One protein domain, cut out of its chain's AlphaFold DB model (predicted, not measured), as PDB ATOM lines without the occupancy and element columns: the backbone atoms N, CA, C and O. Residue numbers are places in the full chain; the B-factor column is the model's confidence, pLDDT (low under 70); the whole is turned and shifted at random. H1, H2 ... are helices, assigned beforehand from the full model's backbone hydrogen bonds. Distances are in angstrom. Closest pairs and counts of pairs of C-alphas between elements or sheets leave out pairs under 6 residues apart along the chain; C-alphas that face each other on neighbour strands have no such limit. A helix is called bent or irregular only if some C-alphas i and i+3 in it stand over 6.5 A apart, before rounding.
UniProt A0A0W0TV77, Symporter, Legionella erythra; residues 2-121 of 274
ATOM      1  N   LYS A   2     250.531 218.292 169.292       88.69
ATOM      2  CA  LYS A   2     251.407 219.454 169.602       88.69
ATOM      3  C   LYS A   2     250.635 220.701 170.045       88.69
ATOM      4  O   LYS A   2     251.071 221.394 170.953       88.69
ATOM      5  N   GLU A   3     249.482 220.952 169.431       94.25
ATOM      6  CA  GLU A   3     248.586 222.046 169.808       94.25
ATOM      7  C   GLU A   3     248.009 221.860 171.221       94.25
ATOM      8  O   GLU A   3     248.162 222.747 172.053       94.25
ATOM      9  N   SER A   4     247.452 220.685 171.534       92.25
ATOM     10  CA  SER A   4     246.937 220.351 172.872       92.25
ATOM     11  C   SER A   4     248.026 220.466 173.954       92.25
ATOM     12  O   SER A   4     247.816 221.092 174.989       92.25
ATOM     13  N   ALA A   5     249.228 219.942 173.691       86.38
ATOM     14  CA  ALA A   5     250.370 220.068 174.596       86.38
ATOM     15  C   ALA A   5     250.785 221.535 174.804       86.38
ATOM     16  O   ALA A   5     251.070 221.952 175.926       86.38
ATOM     17  N   ALA A   6     250.788 222.340 173.737       95.56
ATOM     18  CA  ALA A   6     251.098 223.763 173.822       95.56
ATOM     19  C   ALA A   6     250.048 224.546 174.628       95.56
ATOM     20  O   ALA A   6     250.423 225.470 175.352       95.56
ATOM     21  N   ILE A   7     248.767 224.171 174.544       96.25
ATOM     22  CA  ILE A   7     247.691 224.756 175.356       96.25
ATOM     23  C   ILE A   7     247.934 224.474 176.841       96.25
ATOM     24  O   ILE A   7     247.915 225.408 177.642       96.25
ATOM     25  N   PHE A   8     248.231 223.224 177.204       92.19
ATOM     26  CA  PHE A   8     248.528 222.865 178.592       92.19
ATOM     27  C   PHE A   8     249.755 223.607 179.133       92.19
ATOM     28  O   PHE A   8     249.698 224.230 180.193       92.19
ATOM     29  N   LEU A   9     250.848 223.641 178.364       91.94
ATOM     30  CA  LEU A   9     252.049 224.390 178.741       91.94
ATOM     31  C   LEU A   9     251.774 225.892 178.887       91.94
ATOM     32  O   LEU A   9     252.358 226.532 179.755       91.94
ATOM     33  N   ALA A  10     250.867 226.462 178.091       94.44
ATOM     34  CA  ALA A  10     250.463 227.858 178.238       94.44
ATOM     35  C   ALA A  10     249.667 228.120 179.529       94.44
ATOM     36  O   ALA A  10     249.711 229.238 180.041       94.44
ATOM     37  N   LYS A  11     248.948 227.126 180.075       93.94
ATOM     38  CA  LYS A  11     248.315 227.237 181.401       93.94
ATOM     39  C   LYS A  11     249.372 227.278 182.502       93.94
ATOM     40  O   LYS A  11     249.333 228.175 183.336       93.94
ATOM     41  N   ILE A  12     250.367 226.390 182.434       89.88
ATOM     42  CA  ILE A  12     251.509 226.381 183.362       89.88
ATOM     43  C   ILE A  12     252.293 227.701 183.283       89.88
ATOM     44  O   ILE A  12     252.607 228.312 184.298       89.88
ATOM     45  N   GLU A  13     252.572 228.198 182.079       90.69
ATOM     46  CA  GLU A  13     253.327 229.441 181.876       90.69
ATOM     47  C   GLU A  13     252.656 230.667 182.521       90.69
ATOM     48  O   GLU A  13     253.344 231.590 182.948       90.69
ATOM     49  N   LYS A  14     251.319 230.680 182.636       92.00
ATOM     50  CA  LYS A  14     250.582 231.775 183.288       92.00
ATOM     51  C   LYS A  14     250.801 231.839 184.797       92.00
ATOM     52  O   LYS A  14     250.728 232.934 185.349       92.00
ATOM     53  N   ILE A  15     251.027 230.695 185.438       91.56
ATOM     54  CA  ILE A  15     251.213 230.605 186.892       91.56
ATOM     55  C   ILE A  15     252.689 230.650 187.296       91.56
ATOM     56  O   ILE A  15     253.002 230.922 188.452       91.56
ATOM     57  N   LEU A  16     253.608 230.415 186.353       89.94
ATOM     58  CA  LEU A  16     255.041 230.497 186.607       89.94
ATOM     59  C   LEU A  16     255.516 231.952 186.759       89.94
ATOM     60  O   LEU A  16     255.131 232.834 185.981       89.94
ATOM     61  N   PRO A  17     256.423 232.227 187.710       92.31
ATOM     62  CA  PRO A  17     257.017 233.545 187.833       92.31
ATOM     63  C   PRO A  17     257.967 233.819 186.663       92.31
ATOM     64  O   PRO A  17     258.766 232.980 186.253       92.31
ATOM     65  N   LYS A  18     257.940 235.054 186.154       93.44
ATOM     66  CA  LYS A  18     258.867 235.503 185.097       93.44
ATOM     67  C   LYS A  18     260.277 235.788 185.603       93.44
ATOM     68  O   LYS A  18     261.186 235.981 184.801       93.44
ATOM     69  N   LYS A  19     260.455 235.903 186.917       95.50
ATOM     70  CA  LYS A  19     261.746 236.197 187.533       95.50
ATOM     71  C   LYS A  19     262.002 235.286 188.722       95.50
ATOM     72  O   LYS A  19     261.047 234.884 189.378       95.50
ATOM     73  N   SER A  20     263.270 235.020 189.006       92.19
ATOM     74  CA  SER A  20     263.686 234.237 190.165       92.19
ATOM     75  C   SER A  20     263.366 234.933 191.491       92.19
ATOM     76  O   SER A  20     263.168 236.155 191.547       92.19
ATOM     77  N   ASP A  21     263.358 234.141 192.562       91.88
ATOM     78  CA  ASP A  21     263.257 234.622 193.938       91.88
ATOM     79  C   ASP A  21     264.599 234.414 194.671       91.88
ATOM     80  O   ASP A  21     264.953 233.278 194.999       91.88
ATOM     81  N   PRO A  22     265.341 235.494 194.981       94.38
ATOM     82  CA  PRO A  22     266.598 235.419 195.723       94.38
ATOM     83  C   PRO A  22     266.498 234.744 197.096       94.38
ATOM     84  O   PRO A  22     267.428 234.053 197.521       94.38
ATOM     85  N   LEU A  23     265.372 234.912 197.804       92.69
ATOM     86  CA  LEU A  23     265.166 234.262 199.101       92.69
ATOM     87  C   LEU A  23     265.002 232.756 198.927       92.69
ATOM     88  O   LEU A  23     265.532 231.982 199.728       92.69
ATOM     89  N   LEU A  24     264.286 232.345 197.880       86.94
ATOM     90  CA  LEU A  24     264.114 230.943 197.541       86.94
ATOM     91  C   LEU A  24     265.432 230.321 197.082       86.94
ATOM     92  O   LEU A  24     265.779 229.252 197.568       86.94
ATOM     93  N   ILE A  25     266.212 231.015 196.250       86.69
ATOM     94  CA  ILE A  25     267.559 230.589 195.836       86.69
ATOM     95  C   ILE A  25     268.456 230.343 197.047       86.69
ATOM     96  O   ILE A  25     269.070 229.283 197.152       86.69
ATOM     97  N   LYS A  26     268.488 231.280 198.001       88.31
ATOM     98  CA  LYS A  26     269.282 231.118 199.223       88.31
ATOM     99  C   LYS A  26     268.846 229.887 200.021       88.31
ATOM    100  O   LYS A  26     269.693 229.132 200.488       88.31
ATOM    101  N   LYS A  27     267.534 229.675 200.172       79.31
ATOM    102  CA  LYS A  27     266.993 228.481 200.839       79.31
ATOM    103  C   LYS A  27     267.385 227.207 200.098       79.31
ATOM    104  O   LYS A  27     267.891 226.300 200.739       79.31
ATOM    105  N   ILE A  28     267.217 227.164 198.775       77.19
ATOM    106  CA  ILE A  28     267.616 226.024 197.941       77.19
ATOM    107  C   ILE A  28     269.093 225.701 198.177       77.19
ATOM    108  O   ILE A  28     269.420 224.561 198.473       77.19
ATOM    109  N   LEU A  29     269.989 226.686 198.107       79.94
ATOM    110  CA  LEU A  29     271.421 226.446 198.302       79.94
ATOM    111  C   LEU A  29     271.743 225.919 199.707       79.94
ATOM    112  O   LEU A  29     272.569 225.022 199.829       79.94
ATOM    113  N   ILE A  30     271.073 226.415 200.750       77.75
ATOM    114  CA  ILE A  30     271.237 225.912 202.126       77.75
ATOM    115  C   ILE A  30     270.723 224.471 202.258       77.75
ATOM    116  O   ILE A  30     271.411 223.622 202.826       77.75
ATOM    117  N   GLU A  31     269.529 224.182 201.738       67.12
ATOM    118  CA  GLU A  31     268.916 222.849 201.809       67.12
ATOM    119  C   GLU A  31     269.721 221.818 201.012       67.12
ATOM    120  O   GLU A  31     269.954 220.707 201.480       67.12
ATOM    121  N   LEU A  32     270.241 222.213 199.847       63.81
ATOM    122  CA  LEU A  32     271.140 221.389 199.038       63.81
ATOM    123  C   LEU A  32     272.585 221.372 199.573       63.81
ATOM    124  O   LEU A  32     273.454 220.761 198.953       63.81
ATOM    125  N   LYS A  33     272.866 222.048 200.697       69.69
ATOM    126  CA  LYS A  33     274.205 222.194 201.298       69.69
ATOM    127  C   LYS A  33     275.253 222.788 200.352       69.69
ATOM    128  O   LYS A  33     276.444 222.553 200.528       69.69
ATOM    129  N   LEU A  34     274.841 223.543 199.339       76.94
ATOM    130  CA  LEU A  34     275.705 224.207 198.357       76.94
ATOM    131  C   LEU A  34     276.106 225.628 198.781       76.94
ATOM    132  O   LEU A  34     276.961 226.235 198.146       76.94
ATOM    133  N   ASP A  35     275.529 226.154 199.860       81.62
ATOM    134  CA  ASP A  35     275.824 227.479 200.419       81.62
ATOM    135  C   ASP A  35     277.286 227.647 200.872       81.62
ATOM    136  O   ASP A  35     277.805 228.761 200.873       81.62
ATOM    137  N   ASN A  36     277.951 226.540 201.214       83.56
ATOM    138  CA  ASN A  36     279.354 226.498 201.638       83.56
ATOM    139  C   ASN A  36     280.291 225.881 200.585       83.56
ATOM    140  O   ASN A  36     281.400 225.460 200.922       83.56
ATOM    141  N   LEU A  37     279.845 225.777 199.328       81.88
ATOM    142  CA  LEU A  37     280.697 225.338 198.225       81.88
ATOM    143  C   LEU A  37     281.873 226.317 198.066       81.88
ATOM    144  O   LEU A  37     281.672 227.519 197.901       81.88
ATOM    145  N   ASP A  38     283.104 225.799 198.110       82.94
ATOM    146  CA  ASP A  38     284.325 226.575 197.851       82.94
ATOM    147  C   ASP A  38     284.458 226.834 196.342       82.94
ATOM    148  O   ASP A  38     285.120 226.083 195.625       82.94
ATOM    149  N   ILE A  39     283.749 227.857 195.861       82.12
ATOM    150  CA  ILE A  39     283.702 228.248 194.450       82.12
ATOM    151  C   ILE A  39     284.945 229.084 194.129       82.12
ATOM    152  O   ILE A  39     285.043 230.241 194.550       82.12
ATOM    153  N   LYS A  40     285.872 228.538 193.337       84.19
ATOM    154  CA  LYS A  40     287.018 229.312 192.812       84.19
ATOM    155  C   LYS A  40     286.752 229.844 191.411       84.19
ATOM    156  O   LYS A  40     287.446 230.756 190.957       84.19
ATOM    157  N   ASP A  41     285.742 229.298 190.739       84.88
ATOM    158  CA  ASP A  41     285.256 229.807 189.465       84.88
ATOM    159  C   ASP A  41     284.609 231.190 189.637       84.88
ATOM    160  O   ASP A  41     283.547 231.345 190.244       84.88
ATOM    161  N   LYS A  42     285.284 232.220 189.118       85.56
ATOM    162  CA  LYS A  42     284.887 233.616 189.320       85.56
ATOM    163  C   LYS A  42     283.518 233.926 188.713       85.56
ATOM    164  O   LYS A  42     282.739 234.639 189.339       85.56
ATOM    165  N   GLU A  43     283.220 233.393 187.530       83.31
ATOM    166  CA  GLU A  43     281.956 233.661 186.834       83.31
ATOM    167  C   GLU A  43     280.781 233.053 187.601       83.31
ATOM    168  O   GLU A  43     279.763 233.714 187.815       83.31
ATOM    169  N   PHE A  44     280.940 231.824 188.097       84.88
ATOM    170  CA  PHE A  44     279.911 231.196 188.920       84.88
ATOM    171  C   PHE A  44     279.751 231.877 190.284       84.88
ATOM    172  O   PHE A  44     278.626 232.077 190.742       84.88
ATOM    173  N   ALA A  45     280.848 232.299 190.921       88.75
ATOM    174  CA  ALA A  45     280.786 233.049 192.175       88.75
ATOM    175  C   ALA A  45     280.034 234.383 192.008       88.75
ATOM    176  O   ALA A  45     279.184 234.727 192.832       88.75
ATOM    177  N   GLU A  46     280.300 235.113 190.921       89.38
ATOM    178  CA  GLU A  46     279.592 236.349 190.574       89.38
ATOM    179  C   GLU A  46     278.109 236.089 190.278       89.38
ATOM    180  O   GLU A  46     277.247 236.829 190.765       89.38
ATOM    181  N   PHE A  47     277.791 235.014 189.549       90.19
ATOM    182  CA  PHE A  47     276.412 234.589 189.311       90.19
ATOM    183  C   PHE A  47     275.666 234.310 190.622       90.19
ATOM    184  O   PHE A  47     274.582 234.856 190.823       90.19
ATOM    185  N   ILE A  48     276.240 233.521 191.535       91.38
ATOM    186  CA  ILE A  48     275.613 233.194 192.825       91.38
ATOM    187  C   ILE A  48     275.433 234.450 193.685       91.38
ATOM    188  O   ILE A  48     274.363 234.657 194.260       91.38
ATOM    189  N   ALA A  49     276.440 235.328 193.738       90.56
ATOM    190  CA  ALA A  49     276.341 236.594 194.462       90.56
ATOM    191  C   ALA A  49     275.198 237.468 193.920       90.56
ATOM    192  O   ALA A  49     274.419 238.021 194.698       90.56
ATOM    193  N   LYS A  50     275.058 237.542 192.593       91.56
ATOM    194  CA  LYS A  50     273.965 238.257 191.935       91.56
ATOM    195  C   LYS A  50     272.613 237.600 192.205       91.56
ATOM    196  O   LYS A  50     271.674 238.294 192.567       91.56
ATOM    197  N   ALA A  51     272.516 236.278 192.097       90.62
ATOM    198  CA  ALA A  51     271.285 235.517 192.308       90.62
ATOM    199  C   ALA A  51     270.728 235.635 193.741       90.62
ATOM    200  O   ALA A  51     269.524 235.496 193.949       90.62
ATOM    201  N   HIS A  52     271.582 235.929 194.726       91.06
ATOM    202  CA  HIS A  52     271.179 236.206 196.109       91.06
ATOM    203  C   HIS A  52     270.569 237.593 196.339       91.06
ATOM    204  O   HIS A  52     269.963 237.816 197.389       91.06
ATOM    205  N   ILE A  53     270.737 238.526 195.402       92.62
ATOM    206  CA  ILE A  53     270.327 239.927 195.563       92.62
ATOM    207  C   ILE A  53     269.274 240.290 194.515       92.62
ATOM    208  O   ILE A  53     268.222 240.844 194.841       92.62
ATOM    209  N   ASP A  54     269.539 239.934 193.264       93.50
ATOM    210  CA  ASP A  54     268.766 240.346 192.108       93.50
ATOM    211  C   ASP A  54     267.801 239.254 191.648       93.50
ATOM    212  O   ASP A  54     268.125 238.068 191.577       93.50
ATOM    213  N   LYS A  55     266.611 239.684 191.226       94.81
ATOM    214  CA  LYS A  55     265.666 238.822 190.515       94.81
ATOM    215  C   LYS A  55     266.135 238.621 189.071       94.81
ATOM    216  O   LYS A  55     266.125 239.572 188.285       94.81
ATOM    217  N   ILE A  56     266.496 237.393 188.716       91.31
ATOM    218  CA  ILE A  56     266.971 236.993 187.385       91.31
ATOM    219  C   ILE A  56     265.769 236.738 186.474       91.31
ATOM    220  O   ILE A  56     264.793 236.135 186.903       91.31
ATOM    221  N   ASP A  57     265.818 237.201 185.226       91.94
ATOM    222  CA  ASP A  57     264.772 236.929 184.231       91.94
ATOM    223  C   ASP A  57     264.800 235.456 183.793       91.94
ATOM    224  O   ASP A  57     265.824 234.953 183.334       91.94
ATOM    225  N   LEU A  58     263.661 234.779 183.927       88.88
ATOM    226  CA  LEU A  58     263.488 233.358 183.625       88.88
ATOM    227  C   LEU A  58     262.844 233.117 182.256       88.88
ATOM    228  O   LEU A  58     262.768 231.973 181.819       88.88
ATOM    229  N   THR A  59     262.427 234.170 181.546       89.25
ATOM    230  CA  THR A  59     261.628 234.063 180.312       89.25
ATOM    231  C   THR A  59     262.303 233.201 179.241       89.25
ATOM    232  O   THR A  59     261.651 232.411 178.559       89.25
ATOM    233  N   LYS A  60     263.628 233.324 179.090       83.19
ATOM    234  CA  LYS A  60     264.389 232.511 178.129       83.19
ATOM    235  C   LYS A  60     264.463 231.042 178.543       83.19
ATOM    236  O   LYS A  60     264.304 230.176 177.688       83.19
ATOM    237  N   LEU A  61     264.673 230.770 179.833       80.75
ATOM    238  CA  LEU A  61     264.727 229.411 180.372       80.75
ATOM    239  C   LEU A  61     263.377 228.707 180.195       80.75
ATOM    240  O   LEU A  61     263.324 227.587 179.695       80.75
ATOM    241  N   THR A  62     262.278 229.386 180.532       82.75
ATOM    242  CA  THR A  62     260.923 228.842 180.378       82.75
ATOM    243  C   THR A  62     260.557 228.617 178.914       82.75
ATOM    244  O   THR A  62     259.946 227.599 178.588       82.75
ATOM    245  N   LEU A  63     260.958 229.524 178.013       86.56
ATOM    246  CA  LEU A  63     260.745 229.353 176.575       86.56
ATOM    247  C   LEU A  63     261.513 228.140 176.040       86.56
ATOM    248  O   LEU A  63     260.929 227.307 175.353       86.56
ATOM    249  N   HIS A  64     262.791 228.009 176.400       76.75
ATOM    250  CA  HIS A  64     263.604 226.876 175.975       76.75
ATOM    251  C   HIS A  64     263.038 225.544 176.484       76.75
ATOM    252  O   HIS A  64     262.905 224.594 175.715       76.75
ATOM    253  N   LEU A  65     262.631 225.492 177.756       77.69
ATOM    254  CA  LEU A  65     262.000 224.312 178.343       77.69
ATOM    255  C   LEU A  65     260.726 223.923 177.582       77.69
ATOM    256  O   LEU A  65     260.533 222.758 177.242       77.69
ATOM    257  N   LYS A  66     259.875 224.902 177.265       82.56
ATOM    258  CA  LYS A  66     258.652 224.691 176.484       82.56
ATOM    259  C   LYS A  66     258.954 224.119 175.099       82.56
ATOM    260  O   LYS A  66     258.316 223.153 174.684       82.56
ATOM    261  N   GLU A  67     259.924 224.689 174.390       79.88
ATOM    262  CA  GLU A  67     260.348 224.201 173.074       79.88
ATOM    263  C   GLU A  67     260.893 222.768 173.149       79.88
ATOM    264  O   GLU A  67     260.511 221.926 172.333       79.88
ATOM    265  N   ALA A  68     261.713 222.463 174.160       69.44
ATOM    266  CA  ALA A  68     262.269 221.131 174.383       69.44
ATOM    267  C   ALA A  68     261.179 220.086 174.685       69.44
ATOM    268  O   ALA A  68     261.183 219.003 174.097       69.44
ATOM    269  N   LEU A  69     260.205 220.422 175.537       73.62
ATOM    270  CA  LEU A  69     259.075 219.545 175.858       73.62
ATOM    271  C   LEU A  69     258.196 219.260 174.632       73.62
ATOM    272  O   LEU A  69     257.751 218.132 174.442       73.62
ATOM    273  N   LEU A  70     257.979 220.254 173.763       77.69
ATOM    274  CA  LEU A  70     257.212 220.080 172.522       77.69
ATOM    275  C   LEU A  70     257.979 219.316 171.433       77.69
ATOM    276  O   LEU A  70     257.355 218.719 170.545       77.69
ATOM    277  N   ALA A  71     259.311 219.365 171.467       71.56
ATOM    278  CA  ALA A  71     260.183 218.615 170.570       71.56
ATOM    279  C   ALA A  71     260.342 217.145 170.994       71.56
ATOM    280  O   ALA A  71     260.551 216.292 170.132       71.56
ATOM    281  N   ASN A  72     260.207 216.836 172.288       71.00
ATOM    282  CA  ASN A  72     260.243 215.475 172.814       71.00
ATOM    283  C   ASN A  72     258.886 214.782 172.605       71.00
ATOM    284  O   ASN A  72     257.916 215.075 173.300       71.00
ATOM    285  N   GLU A  73     258.803 213.877 171.629       72.62
ATOM    286  CA  GLU A  73     257.531 213.289 171.198       72.62
ATOM    287  C   GLU A  73     256.755 212.569 172.321       72.62
ATOM    288  O   GLU A  73     255.576 212.893 172.486       72.62
ATOM    289  N   PRO A  74     257.358 211.695 173.154       65.38
ATOM    290  CA  PRO A  74     256.640 211.066 174.268       65.38
ATOM    291  C   PRO A  74     256.116 212.051 175.316       65.38
ATOM    292  O   PRO A  74     254.967 211.942 175.745       65.38
ATOM    293  N   LEU A  75     256.916 213.049 175.705       67.50
ATOM    294  CA  LEU A  75     256.460 214.070 176.653       67.50
ATOM    295  C   LEU A  75     255.353 214.932 176.039       67.50
ATOM    296  O   LEU A  75     254.342 215.197 176.681       67.50
ATOM    297  N   CYS A  76     255.488 215.304 174.769       71.88
ATOM    298  CA  CYS A  76     254.471 216.039 174.029       71.88
ATOM    299  C   CYS A  76     253.145 215.259 173.942       71.88
ATOM    300  O   CYS A  76     252.076 215.841 174.126       71.88
ATOM    301  N   GLN A  77     253.196 213.942 173.720       69.38
ATOM    302  CA  GLN A  77     252.019 213.067 173.748       69.38
ATOM    303  C   GLN A  77     251.359 213.031 175.129       69.38
ATOM    304  O   GLN A  77     250.141 213.179 175.220       69.38
ATOM    305  N   LEU A  78     252.148 212.892 176.199       70.25
ATOM    306  CA  LEU A  78     251.642 212.895 177.571       70.25
ATOM    307  C   LEU A  78     250.945 214.219 177.916       70.25
ATOM    308  O   LEU A  78     249.818 214.215 178.408       70.25
ATOM    309  N   LEU A  79     251.579 215.353 177.613       78.94
ATOM    310  CA  LEU A  79     251.013 216.681 177.873       78.94
ATOM    311  C   LEU A  79     249.733 216.918 177.060       78.94
ATOM    312  O   LEU A  79     248.764 217.474 177.573       78.94
ATOM    313  N   ALA A  80     249.702 216.459 175.805       79.19
ATOM    314  CA  ALA A  80     248.501 216.518 174.982       79.19
ATOM    315  C   ALA A  80     247.359 215.682 175.573       79.19
ATOM    316  O   ALA A  80     246.222 216.142 175.605       79.19
ATOM    317  N   PHE A  81     247.664 214.481 176.063       76.38
ATOM    318  CA  PHE A  81     246.687 213.597 176.687       76.38
ATOM    319  C   PHE A  81     246.104 214.193 177.973       76.38
ATOM    320  O   PHE A  81     244.890 214.139 178.168       76.38
ATOM    321  N   ILE A  82     246.945 214.802 178.818       75.06
ATOM    322  CA  ILE A  82     246.510 215.505 180.034       75.06
ATOM    323  C   ILE A  82     245.490 216.597 179.691       75.06
ATOM    324  O   ILE A  82     244.435 216.653 180.324       75.06
ATOM    325  N   GLU A  83     245.768 217.410 178.666       91.06
ATOM    326  CA  GLU A  83     244.851 218.463 178.212       91.06
ATOM    327  C   GLU A  83     243.552 217.889 177.643       91.06
ATOM    328  O   GLU A  83     242.462 218.281 178.048       91.06
ATOM    329  N   GLU A  84     243.657 216.937 176.716       88.31
ATOM    330  CA  GLU A  84     242.510 216.378 175.990       88.31
ATOM    331  C   GLU A  84     241.552 215.612 176.908       88.31
ATOM    332  O   GLU A  84     240.355 215.512 176.625       88.31
ATOM    333  N   LYS A  85     242.070 215.051 178.003       87.62
ATOM    334  CA  LYS A  85     241.276 214.351 179.016       87.62
ATOM    335  C   LYS A  85     240.920 215.217 180.218       87.62
ATOM    336  O   LYS A  85     240.162 214.746 181.059       87.62
ATOM    337  N   GLY A  86     241.430 216.449 180.294       86.75
ATOM    338  CA  GLY A  86     241.206 217.343 181.428       86.75
ATOM    339  C   GLY A  86     241.633 216.720 182.757       86.75
ATOM    340  O   GLY A  86     240.907 216.836 183.739       86.75
ATOM    341  N   LEU A  87     242.767 216.007 182.779       74.19
ATOM    342  CA  LEU A  87     243.213 215.265 183.971       74.19
ATOM    343  C   LEU A  87     243.662 216.177 185.113       74.19
ATOM    344  O   LEU A  87     243.709 215.736 186.256       74.19
ATOM    345  N   ILE A  88     244.029 217.413 184.785       79.19
ATOM    346  CA  ILE A  88     244.495 218.426 185.727       79.19
ATOM    347  C   ILE A  88     243.640 219.667 185.496       79.19
ATOM    348  O   ILE A  88     243.611 220.204 184.383       79.19
ATOM    349  N   ALA A  89     242.927 220.105 186.530       85.50
ATOM    350  CA  ALA A  89     242.138 221.324 186.483       85.50
ATOM    351  C   ALA A  89     243.020 222.553 186.746       85.50
ATOM    352  O   ALA A  89     244.076 222.465 187.371       85.50
ATOM    353  N   ASP A  90     242.553 223.735 186.340       88.19
ATOM    354  CA  ASP A  90     243.274 224.989 186.600       88.19
ATOM    355  C   ASP A  90     243.494 225.224 188.110       88.19
ATOM    356  O   ASP A  90     244.548 225.701 188.519       88.19
ATOM    357  N   ALA A  91     242.548 224.796 188.956       86.88
ATOM    358  CA  ALA A  91     242.687 224.868 190.412       86.88
ATOM    359  C   ALA A  91     243.815 223.972 190.959       86.88
ATOM    360  O   ALA A  91     244.463 224.336 191.941       86.88
ATOM    361  N   ASP A  92     244.072 222.823 190.324       80.00
ATOM    362  CA  ASP A  92     245.185 221.944 190.697       80.00
ATOM    363  C   ASP A  92     246.522 222.597 190.325       80.00
ATOM    364  O   ASP A  92     247.480 222.529 191.095       80.00
ATOM    365  N   LEU A  93     246.575 223.286 189.175       82.44
ATOM    366  CA  LEU A  93     247.742 224.060 188.746       82.44
ATOM    367  C   LEU A  93     248.049 225.202 189.724       82.44
ATOM    368  O   LEU A  93     249.199 225.363 190.135       82.44
ATOM    369  N   ASP A  94     247.029 225.947 190.151       86.38
ATOM    370  CA  ASP A  94     247.183 227.009 191.151       86.38
ATOM    371  C   ASP A  94     247.695 226.455 192.493       86.38
ATOM    372  O   ASP A  94     248.568 227.056 193.126       86.38
ATOM    373  N   ALA A  95     247.211 225.280 192.911       77.75
ATOM    374  CA  ALA A  95     247.639 224.634 194.152       77.75
ATOM    375  C   ALA A  95     249.124 224.220 194.137       77.75
ATOM    376  O   ALA A  95     249.777 224.249 195.183       77.75
ATOM    377  N   ILE A  96     249.679 223.877 192.968       77.69
ATOM    378  CA  ILE A  96     251.089 223.479 192.815       77.69
ATOM    379  C   ILE A  96     252.012 224.620 192.366       77.69
ATOM    380  O   ILE A  96     253.211 224.395 192.200       77.69
ATOM    381  N   ALA A  97     251.502 225.842 192.179       81.62
ATOM    382  CA  ALA A  97     252.271 226.961 191.625       81.62
ATOM    383  C   ALA A  97     253.563 227.253 192.410       81.62
ATOM    384  O   ALA A  97     254.620 227.452 191.816       81.62
ATOM    385  N   SER A  98     253.505 227.196 193.745       76.38
ATOM    386  CA  SER A  98     254.684 227.383 194.606       76.38
ATOM    387  C   SER A  98     255.741 226.281 194.429       76.38
ATOM    388  O   SER A  98     256.941 226.556 194.435       76.38
ATOM    389  N   THR A  99     255.310 225.038 194.203       75.69
ATOM    390  CA  THR A  99     256.198 223.910 193.891       75.69
ATOM    391  C   THR A  99     256.852 224.092 192.525       75.69
ATOM    392  O   THR A  99     258.051 223.860 192.378       75.69
ATOM    393  N   LEU A 100     256.094 224.550 191.528       75.94
ATOM    394  CA  LEU A 100     256.619 224.834 190.192       75.94
ATOM    395  C   LEU A 100     257.608 226.011 190.203       75.94
ATOM    396  O   LEU A 100     258.634 225.958 189.528       75.94
ATOM    397  N   GLU A 101     257.358 227.045 191.010       83.94
ATOM    398  CA  GLU A 101     258.307 228.138 191.245       83.94
ATOM    399  C   GLU A 101     259.612 227.633 191.876       83.94
ATOM    400  O   GLU A 101     260.698 227.987 191.406       83.94
ATOM    401  N   LEU A 102     259.529 226.769 192.893       76.12
ATOM    402  CA  LEU A 102     260.699 226.113 193.483       76.12
ATOM    403  C   LEU A 102     261.496 225.339 192.427       76.12
ATOM    404  O   LEU A 102     262.703 225.554 192.296       76.12
ATOM    405  N   GLN A 103     260.829 224.494 191.641       72.06
ATOM    406  CA  GLN A 103     261.467 223.706 190.585       72.06
ATOM    407  C   GLN A 103     262.120 224.587 189.514       72.06
ATOM    408  O   GLN A 103     263.219 224.281 189.058       72.06
ATOM    409  N   LEU A 104     261.497 225.708 189.148       78.75
ATOM    410  CA  LEU A 104     262.051 226.636 188.165       78.75
ATOM    411  C   LEU A 104     263.305 227.358 188.687       78.75
ATOM    412  O   LEU A 104     264.279 227.515 187.951       78.75
ATOM    413  N   ASN A 105     263.320 227.757 189.964       81.50
ATOM    414  CA  ASN A 105     264.510 228.338 190.595       81.50
ATOM    415  C   ASN A 105     265.633 227.296 190.757       81.50
ATOM    416  O   ASN A 105     266.803 227.624 190.558       81.50
ATOM    417  N   MET A 106     265.298 226.035 191.057       74.44
ATOM    418  CA  MET A 106     266.272 224.936 191.051       74.44
ATOM    419  C   MET A 106     266.851 224.705 189.653       74.44
ATOM    420  O   MET A 106     268.063 224.570 189.514       74.44
ATOM    421  N   LEU A 107     266.011 224.713 188.613       73.75
ATOM    422  CA  LEU A 107     266.451 224.545 187.229       73.75
ATOM    423  C   LEU A 107     267.411 225.661 186.802       73.75
ATOM    424  O   LEU A 107     268.422 225.370 186.173       73.75
ATOM    425  N   LEU A 108     267.147 226.914 187.191       79.88
ATOM    426  CA  LEU A 108     268.071 228.030 186.959       79.88
ATOM    427  C   LEU A 108     269.457 227.755 187.570       79.88
ATOM    428  O   LEU A 108     270.472 227.965 186.909       79.88
ATOM    429  N   LEU A 109     269.503 227.292 188.824       74.94
ATOM    430  CA  LEU A 109     270.760 226.985 189.511       74.94
ATOM    431  C   LEU A 109     271.486 225.802 188.865       74.94
ATOM    432  O   LEU A 109     272.697 225.864 188.664       74.94
ATOM    433  N   PHE A 110     270.759 224.744 188.507       72.00
ATOM    434  CA  PHE A 110     271.340 223.572 187.857       72.00
ATOM    435  C   PHE A 110     271.852 223.878 186.459       72.00
ATOM    436  O   PHE A 110     272.933 223.413 186.116       72.00
ATOM    437  N   GLU A 111     271.145 224.696 185.683       66.00
ATOM    438  CA  GLU A 111     271.621 225.140 184.376       66.00
ATOM    439  C   GLU A 111     272.908 225.957 184.519       66.00
ATOM    440  O   GLU A 111     273.892 225.677 183.838       66.00
ATOM    441  N   ALA A 112     272.956 226.902 185.464       71.00
ATOM    442  CA  ALA A 112     274.173 227.660 185.738       71.00
ATOM    443  C   ALA A 112     275.334 226.737 186.140       71.00
ATOM    444  O   ALA A 112     276.424 226.843 185.585       71.00
ATOM    445  N   MET A 113     275.097 225.772 187.034       67.31
ATOM    446  CA  MET A 113     276.107 224.781 187.411       67.31
ATOM    447  C   MET A 113     276.539 223.914 186.225       67.31
ATOM    448  O   MET A 113     277.730 223.655 186.072       67.31
ATOM    449  N   LEU A 114     275.609 223.461 185.382       58.84
ATOM    450  CA  LEU A 114     275.894 222.648 184.198       58.84
ATOM    451  C   LEU A 114     276.733 223.418 183.186       58.84
ATOM    452  O   LEU A 114     277.718 222.875 182.695       58.84
ATOM    453  N   VAL A 115     276.393 224.678 182.918       60.22
ATOM    454  CA  VAL A 115     277.145 225.565 182.023       60.22
ATOM    455  C   VAL A 115     278.527 225.874 182.597       60.22
ATOM    456  O   VAL A 115     279.521 225.802 181.872       60.22
ATOM    457  N   THR A 116     278.649 226.153 183.893       66.69
ATOM    458  CA  THR A 116     279.963 226.368 184.511       66.69
ATOM    459  C   THR A 116     280.787 225.091 184.487       66.69
ATOM    460  O   THR A 116     281.942 225.127 184.075       66.69
ATOM    461  N   MET A 117     280.210 223.933 184.821       61.97
ATOM    462  CA  MET A 117     280.893 222.652 184.642       61.97
ATOM    463  C   MET A 117     281.287 222.469 183.177       61.97
ATOM    464  O   MET A 117     282.388 221.996 182.916       61.97
ATOM    465  N   ALA A 118     280.430 222.870 182.228       54.84
ATOM    466  CA  ALA A 118     280.677 222.771 180.794       54.84
ATOM    467  C   ALA A 118     281.980 223.471 180.372       54.84
ATOM    468  O   ALA A 118     282.753 222.914 179.585       54.84
ATOM    469  N   ASN A 119     282.211 224.658 180.932       56.34
ATOM    470  CA  ASN A 119     283.230 225.603 180.485       56.34
ATOM    471  C   ASN A 119     284.449 225.708 181.417       56.34
ATOM    472  O   ASN A 119     285.516 226.141 180.984       56.34
ATOM    473  N   SER A 120     284.330 225.272 182.669       63.72
ATOM    474  CA  SER A 120     285.387 225.350 183.675       63.72
ATOM    475  C   SER A 120     286.092 224.010 183.850       63.72
ATOM    476  O   SER A 120     285.474 222.974 184.101       63.72
ATOM    477  N   LYS A 121     287.427 224.028 183.764       64.69
ATOM    478  CA  LYS A 121     288.263 222.832 183.966       64.69
ATOM    479  C   LYS A 121     288.276 222.346 185.417       64.69
ATOM    480  O   LYS A 121     288.591 221.185 185.653       64.69
TER     481      LYS A 121
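What this domain is: This is residues 2 to 121 of the 274 residues of the protein "Symporter" of Legionella erythra (UniProt A0A0W0TV77). One long kinked helix, H6, runs through most of the length of the domain, and the other helices sit along it in two groups. In one group H1, whose end meets the first part of H6, and H4 are side by side and run opposite ways, with H5 crossing H1 and the beginning of H4 near Leu 108 of H6; in the other group, H2 crosses H6 at residues 102 to 109 and H3 packs on its residues 112 to 116. The printed part has 120 residues with six named helices, H1 to H6 in order, and no named strand: the class is all helix. It is only just loose, close to compact, with a radius of gyration of the C-alphas of 16.4 A, and elongated, spanning 49 by 29 by 22 A.

Where its parts are: H6, the longest helix, holds residues 90 to 119 and measures 40.4 A from C-alpha 90 at (243.274, 224.989, 186.600) to C-alpha 119 at (283.230, 225.603, 180.485). It has a kink of 54 degrees near residue 97 and is irregular: C-alphas 95 and 98 are 7.6 A apart. H1, residues 2 to 15, begins with C-alpha 2 at (251.407, 219.454, 169.602) and is 20.6 A long. H4, residues 59 to 71, is 18.3 A long, and H5, residues 73 to 85, is 18.1 A long. H2 holds residues 22 to 31 and H3 residues 42 to 51.

How they stand to each other: H6 touches H1 with residues 90 to 97 alone, about perpendicular at 86 degrees; the closest C-alphas, of Ile 15 and Ala 97, are 6.1 A apart. With residues 102 to 109 alone it touches H2, about perpendicular at 73 degrees, closest at the C-alphas of Ile 25 and Asn 105, 6.5 A. With residues 112 to 116 alone it touches H3, at a shallow tilt of 19 degrees, opposite ways; the closest C-alphas, of Phe 44 and Thr 116, are 6.5 A apart. H4 is close to H6 but not clearly touching, with the C-alphas of Leu 61 and Leu 108 closest at 7.5 A. H1 touches H5, about perpendicular at 75 degrees, with the C-alphas of Ala 5 and Ala 80 closest at 4.0 A. H1 also touches H4, at a shallow tilt of 26 degrees, opposite ways; the closest C-alphas, of Lys 2 and Leu 70, are 6.5 A apart. H4 and H5 only just touch, only at the corner, with 3 pairs of C-alphas within 8 A; the closest, of Leu 70 and Cys 76, are 5.1 A apart. H3 and H5 are apart. Every O i to N i+4 pair is within hydrogen-bond range in H2, H3, H4 and H5, against 9 of 10 in H1 and 24 of 26 in H6.

The domain as a whole: The two C-alphas farthest apart, of Lys 40 and Lys 85, are 50.1 A apart. The printed part has no cut and no long link; H4 to H5 and H5 to H6 are tight links. The mean pLDDT of the printed part is 81.4, and residues 113 to 121 are among those under 70.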